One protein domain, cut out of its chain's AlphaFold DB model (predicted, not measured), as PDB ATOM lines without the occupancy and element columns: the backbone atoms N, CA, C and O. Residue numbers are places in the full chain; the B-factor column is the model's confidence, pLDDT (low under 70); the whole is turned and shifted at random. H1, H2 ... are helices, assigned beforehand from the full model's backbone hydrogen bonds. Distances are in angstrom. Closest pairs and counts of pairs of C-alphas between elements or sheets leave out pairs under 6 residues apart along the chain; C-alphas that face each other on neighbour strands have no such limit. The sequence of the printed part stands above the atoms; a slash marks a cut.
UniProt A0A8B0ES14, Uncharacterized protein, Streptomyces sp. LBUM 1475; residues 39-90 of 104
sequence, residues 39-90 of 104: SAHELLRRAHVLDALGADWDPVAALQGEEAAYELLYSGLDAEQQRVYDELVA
ATOM      1  N   SER A  39     -20.952  45.835 -53.755       97.44
ATOM      2  CA  SER A  39     -21.248  45.198 -52.472       97.44
ATOM      3  C   SER A  39     -22.321  44.124 -52.630       97.44
ATOM      4  O   SER A  39     -22.146  43.010 -52.132       97.44
ATOM      5  N   ALA A  40     -23.385  44.414 -53.382       97.25
ATOM      6  CA  ALA A  40     -24.404  43.423 -53.720       97.25
ATOM      7  C   ALA A  40     -23.820  42.262 -54.541       97.25
ATOM      8  O   ALA A  40     -24.091  41.095 -54.248       97.25
ATOM      9  N   HIS A  41     -22.974  42.560 -55.532       97.62
ATOM     10  CA  HIS A  41     -22.330  41.521 -56.337       97.62
ATOM     11  C   HIS A  41     -21.374  40.642 -55.523       97.62
ATOM     12  O   HIS A  41     -21.356  39.427 -55.716       97.62
ATOM     13  N   GLU A  42     -20.612  41.210 -54.587       98.19
ATOM     14  CA  GLU A  42     -19.739  40.424 -53.711       98.19
ATOM     15  C   GLU A  42     -20.548  39.535 -52.758       98.19
ATOM     16  O   GLU A  42     -20.181  38.381 -52.533       98.19
ATOM     17  N   LEU A  43     -21.679  40.019 -52.238       98.38
ATOM     18  CA  LEU A  43     -22.558  39.196 -51.409       98.38
ATOM     19  C   LEU A  43     -23.115  38.001 -52.198       98.38
ATOM     20  O   LEU A  43     -23.086  36.876 -51.700       98.38
ATOM     21  N   LEU A  44     -23.552  38.221 -53.443       98.06
ATOM     22  CA  LEU A  44     -24.005  37.146 -54.334       98.06
ATOM     23  C   LEU A  44     -22.882  36.159 -54.656       98.06
ATOM     24  O   LEU A  44     -23.088  34.948 -54.593       98.06
ATOM     25  N   ARG A  45     -21.673  36.657 -54.942       97.56
ATOM     26  CA  ARG A  45     -20.499  35.806 -55.167       97.56
ATOM     27  C   ARG A  45     -20.232  34.913 -53.955       97.56
ATOM     28  O   ARG A  45     -20.047  33.712 -54.127       97.56
ATOM     29  N   ARG A  46     -20.242  35.466 -52.737       97.00
ATOM     30  CA  ARG A  46     -20.054  34.693 -51.495       97.00
ATOM     31  C   ARG A  46     -21.156  33.661 -51.286       97.00
ATOM     32  O   ARG A  46     -20.843  32.534 -50.919       97.00
ATOM     33  N   ALA A  47     -22.411  34.015 -51.556       96.88
ATOM     34  CA  ALA A  47     -23.527  33.080 -51.458       96.88
ATOM     35  C   ALA A  47     -23.346  31.882 -52.405       96.88
ATOM     36  O   ALA A  47     -23.484  30.743 -51.975       96.88
ATOM     37  N   HIS A  48     -22.947  32.125 -53.657       98.00
ATOM     38  CA  HIS A  48     -22.650  31.052 -54.610       98.00
ATOM     39  C   HIS A  48     -21.452  30.191 -54.200       98.00
ATOM     40  O   HIS A  48     -21.463  28.987 -54.435       98.00
ATOM     41  N   VAL A  49     -20.424  30.777 -53.578       96.81
ATOM     42  CA  VAL A  49     -19.292  30.006 -53.038       96.81
ATOM     43  C   VAL A  49     -19.759  29.072 -51.922       96.81
ATOM     44  O   VAL A  49     -19.408  27.897 -51.938       96.81
ATOM     45  N   LEU A  50     -20.565  29.572 -50.982       94.88
ATOM     46  CA  LEU A  50     -21.098  28.757 -49.887       94.88
ATOM     47  C   LEU A  50     -22.008  27.634 -50.398       94.88
ATOM     48  O   LEU A  50     -21.908  26.512 -49.916       94.88
ATOM     49  N   ASP A  51     -22.840  27.912 -51.401       96.44
ATOM     50  CA  ASP A  51     -23.679  26.903 -52.055       96.44
ATOM     51  C   ASP A  51     -22.836  25.809 -52.737       96.44
ATOM     52  O   ASP A  51     -23.081  24.619 -52.551       96.44
ATOM     53  N   ALA A  52     -21.774  26.200 -53.451       97.38
ATOM     54  CA  ALA A  52     -20.875  25.269 -54.130       97.38
ATOM     55  C   ALA A  52     -20.062  24.376 -53.175       97.38
ATOM     56  O   ALA A  52     -19.703  23.260 -53.551       97.38
ATOM     57  N   LEU A  53     -19.759  24.850 -51.960       96.06
ATOM     58  CA  LEU A  53     -19.092  24.051 -50.923       96.06
ATOM     59  C   LEU A  53     -20.009  22.946 -50.368       96.06
ATOM     60  O   LEU A  53     -19.516  21.896 -49.959       96.06
ATOM     61  N   GLY A  54     -21.327  23.148 -50.428       95.25
ATOM     62  CA  GLY A  54     -22.332  22.168 -50.030       95.25
ATOM     63  C   GLY A  54     -22.622  22.143 -48.528       95.25
ATOM     64  O   GLY A  54     -21.876  22.665 -47.703       95.25
ATOM     65  N   ALA A  55     -23.743  21.511 -48.167       94.12
ATOM     66  CA  ALA A  55     -24.253  21.490 -46.792       94.12
ATOM     67  C   ALA A  55     -23.375  20.701 -45.805       94.12
ATOM     68  O   ALA A  55     -23.440  20.946 -44.603       94.12
ATOM     69  N   ASP A  56     -22.557  19.777 -46.310       95.88
ATOM     70  CA  ASP A  56     -21.657  18.954 -45.497       95.88
ATOM     71  C   ASP A  56     -20.300  19.633 -45.239       95.88
ATOM     72  O   ASP A  56     -19.429  19.057 -44.584       95.88
ATOM     73  N   TRP A  57     -20.082  20.844 -45.765       95.50
ATOM     74  CA  TRP A  57     -18.842  21.574 -45.534       95.50
ATOM     75  C   TRP A  57     -18.735  22.025 -44.074       95.50
ATOM     76  O   TRP A  57     -19.526  22.834 -43.592       95.50
ATOM     77  N   ASP A  58     -17.715  21.519 -43.381       96.06
ATOM     78  CA  ASP A  58     -17.363  21.931 -42.026       96.06
ATOM     79  C   ASP A  58     -16.256  23.007 -42.075       96.06
ATOM     80  O   ASP A  58     -15.084  22.685 -42.318       96.06
ATOM     81  N   PRO A  59     -16.584  24.294 -41.840       92.69
ATOM     82  CA  PRO A  59     -15.601  25.374 -41.883       92.69
ATOM     83  C   PRO A  59     -14.560  25.265 -40.761       92.69
ATOM     84  O   PRO A  59     -13.434  25.734 -40.926       92.69
ATOM     85  N   VAL A  60     -14.906  24.639 -39.631       94.69
ATOM     86  CA  VAL A  60     -13.982  24.449 -38.509       94.69
ATOM     87  C   VAL A  60     -12.964  23.374 -38.860       94.69
ATOM     88  O   VAL A  60     -11.767  23.601 -38.693       94.69
ATOM     89  N   ALA A  61     -13.410  22.241 -39.409       95.19
ATOM     90  CA  ALA A  61     -12.500  21.202 -39.887       95.19
ATOM     91  C   ALA A  61     -11.594  21.707 -41.020       95.19
ATOM     92  O   ALA A  61     -10.406  21.385 -41.045       95.19
ATOM     93  N   ALA A  62     -12.118  22.536 -41.932       93.31
ATOM     94  CA  ALA A  62     -11.320  23.155 -42.987       93.31
ATOM     95  C   ALA A  62     -10.215  24.065 -42.418       93.31
ATOM     96  O   ALA A  62      -9.063  23.959 -42.837       93.31
ATOM     97  N   LEU A  63     -10.544  24.906 -41.429       91.25
ATOM     98  CA  LEU A  63      -9.570  25.780 -40.768       91.25
ATOM     99  C   LEU A  63      -8.499  24.980 -40.013       91.25
ATOM    100  O   LEU A  63      -7.312  25.263 -40.144       91.25
ATOM    101  N   GLN A  64      -8.901  23.941 -39.277       92.19
ATOM    102  CA  GLN A  64      -7.967  23.046 -38.585       92.19
ATOM    103  C   GLN A  64      -7.036  22.322 -39.564       92.19
ATOM    104  O   GLN A  64      -5.850  22.152 -39.287       92.19
ATOM    105  N   GLY A  65      -7.558  21.910 -40.723       92.12
ATOM    106  CA  GLY A  65      -6.762  21.310 -41.791       92.12
ATOM    107  C   GLY A  65      -5.720  22.274 -42.360       92.12
ATOM    108  O   GLY A  65      -4.585  21.868 -42.604       92.12
ATOM    109  N   GLU A  66      -6.075  23.551 -42.527       91.19
ATOM    110  CA  GLU A  66      -5.130  24.593 -42.939       91.19
ATOM    111  C   GLU A  66      -4.032  24.800 -41.886       91.19
ATOM    112  O   GLU A  66      -2.851  24.800 -42.232       91.19
ATOM    113  N   GLU A  67      -4.390  24.909 -40.603       88.88
ATOM    114  CA  GLU A  67      -3.423  25.045 -39.505       88.88
ATOM    115  C   GLU A  67      -2.456  23.852 -39.456       88.88
ATOM    116  O   GLU A  67      -1.241  24.042 -39.410       88.88
ATOM    117  N   ALA A  68      -2.968  22.622 -39.569       90.31
ATOM    118  CA  ALA A  68      -2.139  21.419 -39.615       90.31
ATOM    119  C   ALA A  68      -1.192  21.404 -40.829       90.31
ATOM    120  O   ALA A  68      -0.038  20.990 -40.711       90.31
ATOM    121  N   ALA A  69      -1.649  21.874 -41.992       90.31
ATOM    122  CA  ALA A  69      -0.807  21.991 -43.179       90.31
ATOM    123  C   ALA A  69       0.309  23.035 -42.999       90.31
ATOM    124  O   ALA A  69       1.437  22.795 -43.432       90.31
ATOM    125  N   TYR A  70       0.026  24.162 -42.336       86.25
ATOM    126  CA  TYR A  70       1.040  25.165 -41.991       86.25
ATOM    127  C   TYR A  70       2.111  24.604 -41.053       86.25
ATOM    128  O   TYR A  70       3.299  24.803 -41.308       86.25
ATOM    129  N   GLU A  71       1.711  23.873 -40.012       88.06
ATOM    130  CA  GLU A  71       2.656  23.226 -39.092       88.06
ATOM    131  C   GLU A  71       3.547  22.215 -39.823       88.06
ATOM    132  O   GLU A  71       4.750  22.163 -39.587       88.06
ATOM    133  N   LEU A  72       2.991  21.450 -40.770       90.56
ATOM    134  CA  LEU A  72       3.779  20.545 -41.610       90.56
ATOM    135  C   LEU A  72       4.778  21.292 -42.504       90.56
ATOM    136  O   LEU A  72       5.921  20.852 -42.625       90.56
ATOM    137  N   LEU A  73       4.379  22.409 -43.120       90.06
ATOM    138  CA  LEU A  73       5.239  23.183 -44.023       90.06
ATOM    139  C   LEU A  73       6.501  23.710 -43.327       90.06
ATOM    140  O   LEU A  73       7.569  23.746 -43.935       90.06
ATOM    141  N   TYR A  74       6.369  24.097 -42.062       89.12
ATOM    142  CA  TYR A  74       7.464  24.608 -41.236       89.12
ATOM    143  C   TYR A  74       7.927  23.586 -40.190       89.12
ATOM    144  O   TYR A  74       8.558  23.941 -39.197       89.12
ATOM    145  N   SER A  75       7.641  22.302 -40.421       89.25
ATOM    146  CA  SER A  75       8.161  21.215 -39.599       89.25
ATOM    147  C   SER A  75       9.595  20.866 -39.992       89.25
ATOM    148  O   SER A  75       9.993  20.973 -41.152       89.25
ATOM    149  N   GLY A  76      10.384  20.413 -39.015       92.75
ATOM    150  CA  GLY A  76      11.724  19.882 -39.276       92.75
ATOM    151  C   GLY A  76      12.742  20.919 -39.750       92.75
ATOM    152  O   GLY A  76      13.737  20.535 -40.363       92.75
ATOM    153  N   LEU A  77      12.505  22.204 -39.470       95.31
ATOM    154  CA  LEU A  77      13.469  23.260 -39.755       95.31
ATOM    155  C   LEU A  77      14.750  23.032 -38.954       95.31
ATOM    156  O   LEU A  77      14.724  22.701 -37.765       95.31
ATOM    157  N   ASP A  78      15.882  23.234 -39.616       97.00
ATOM    158  CA  ASP A  78      17.153  23.338 -38.916       97.00
ATOM    159  C   ASP A  78      17.260  24.670 -38.147       97.00
ATOM    160  O   ASP A  78      16.391  25.541 -38.211       97.00
ATOM    161  N   ALA A  79      18.341  24.835 -37.384       97.44
ATOM    162  CA  ALA A  79      18.515  26.004 -36.525       97.44
ATOM    163  C   ALA A  79      18.599  27.336 -37.297       97.44
ATOM    164  O   ALA A  79      18.168  28.370 -36.783       97.44
ATOM    165  N   GLU A  80      19.155  27.339 -38.510       97.75
ATOM    166  CA  GLU A  80      19.246  28.554 -39.322       97.75
ATOM    167  C   GLU A  80      17.887  28.891 -39.935       97.75
ATOM    168  O   GLU A  80      17.445  30.040 -39.880       97.75
ATOM    169  N   GLN A  81      17.193  27.879 -40.446       96.56
ATOM    170  CA  GLN A  81      15.851  28.002 -40.998       96.56
ATOM    171  C   GLN A  81      14.837  28.450 -39.941       96.56
ATOM    172  O   GLN A  81      14.026  29.332 -40.218       96.56
ATOM    173  N   GLN A  82      14.917  27.911 -38.722       95.44
ATOM    174  CA  GLN A  82      14.065  28.325 -37.609       95.44
ATOM    175  C   GLN A  82      14.287  29.799 -37.257       95.44
ATOM    176  O   GLN A  82      13.323  30.538 -37.080       95.44
ATOM    177  N   ARG A  83      15.546  30.261 -37.232       97.31
ATOM    178  CA  ARG A  83      15.859  31.677 -36.982       97.31
ATOM    179  C   ARG A  83      15.228  32.587 -38.037       97.31
ATOM    180  O   ARG A  83      14.646  33.608 -37.689       97.31
ATOM    181  N   VAL A  84      15.332  32.220 -39.315       96.88
ATOM    182  CA  VAL A  84      14.722  32.989 -40.412       96.88
ATOM    183  C   VAL A  84      13.196  32.967 -40.310       96.88
ATOM    184  O   VAL A  84      12.564  34.007 -40.484       96.88
ATOM    185  N   TYR A  85      12.594  31.817 -39.996       94.50
ATOM    186  CA  TYR A  85      11.154  31.717 -39.759       94.50
ATOM    187  C   TYR A  85      10.704  32.666 -38.638       94.50
ATOM    188  O   TYR A  85       9.781  33.456 -38.843       94.50
ATOM    189  N   ASP A  86      11.401  32.667 -37.501       94.88
ATOM    190  CA  ASP A  86      11.089  33.532 -36.361       94.88
ATOM    191  C   ASP A  86      11.217  35.026 -36.717       94.88
ATOM    192  O   ASP A  86      10.360  35.830 -36.340       94.88
ATOM    193  N   GLU A  87      12.244  35.407 -37.487       97.50
ATOM    194  CA  GLU A  87      12.429  36.776 -37.991       97.50
ATOM    195  C   GLU A  87      11.277  37.205 -38.915       97.50
ATOM    196  O   GLU A  87      10.752  38.314 -38.788       97.50
ATOM    197  N   LEU A  88      10.834  36.321 -39.812       95.62
ATOM    198  CA  LEU A  88       9.726  36.592 -40.730       95.62
ATOM    199  C   LEU A  88       8.376  36.685 -40.010       95.62
ATOM    200  O   LEU A  88       7.545  37.515 -40.383       95.62
ATOM    201  N   VAL A  89       8.159  35.875 -38.972       94.19
ATOM    202  CA  VAL A  89       6.977  35.980 -38.106       94.19
ATOM    203  C   VAL A  89       7.000  37.299 -37.334       94.19
ATOM    204  O   VAL A  89       5.993  38.004 -37.298       94.19
ATOM    205  N   ALA A  90       8.144  37.683 -36.762       95.56
ATOM    206  CA  ALA A  90       8.289  38.952 -36.047       95.56
ATOM    207  C   ALA A  90       8.066  40.173 -36.958       95.56
ATOM    208  O   ALA A  90       7.504  41.176 -36.521       95.56
TER     209      ALA A  90
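This is residues 39 to 90 of the 104 residues of an uncharacterized protein of Streptomyces sp. LBUM 1475 (UniProt A0A8B0ES14). Three separate helices make a wide, open U: H2 is the base, H1 is the arm at one end, and H3 is a shorter arm at the other end, slanting back toward the open side of the U. The space between the arms is empty, and no helix packs on another. The printed part has 52 residues, with the named helices H1, H2 and H3 in that order along the chain and no named strand; the class is all helix, with 42 residues in the helices. The whole is extended, with a radius of gyration of the C-alphas of 17.6 A, and flat, its C-alphas spanning 48 by 27 by 12 A.

H2, residues 59 to 73, runs mainly toward higher x. H1, residues 39 to 53, runs mainly toward lower y and is apart from H2, with no C-alpha of the one within 8 A of the other. A tight link of 5 residues, 54 to 58, joins them. H3, residues 79 to 90, runs toward lower x and higher y and is apart from H2 by the same measure, after a tight link of 5 residues, 74 to 78. H1 and H3 are apart too. In H1, H2 and H3 every O i to N i+4 pair is within hydrogen-bond range.

H2 has 15 residues and measures 21.1 A from C-alpha 59 at (-15.601, 25.374, -41.883) to C-alpha 73. H1, also 15 residues, measures 21.3 A and begins with C-alpha 39 at (-21.248, 45.198, -52.472). H3, 12 residues, measures 16.5 A and ends with C-alpha 90 at (8.289, 38.952, -36.047).

The two C-alphas farthest apart, those of Ala 40 and Ala 79, are 49.4 A apart. Residues 39 to 73, of which 39 to 53 belong to H1 and 59 to 73 to H2, stand free. The printed part has no cut and no long link. Its mean pLDDT is 94.6, and no printed residue is under 70.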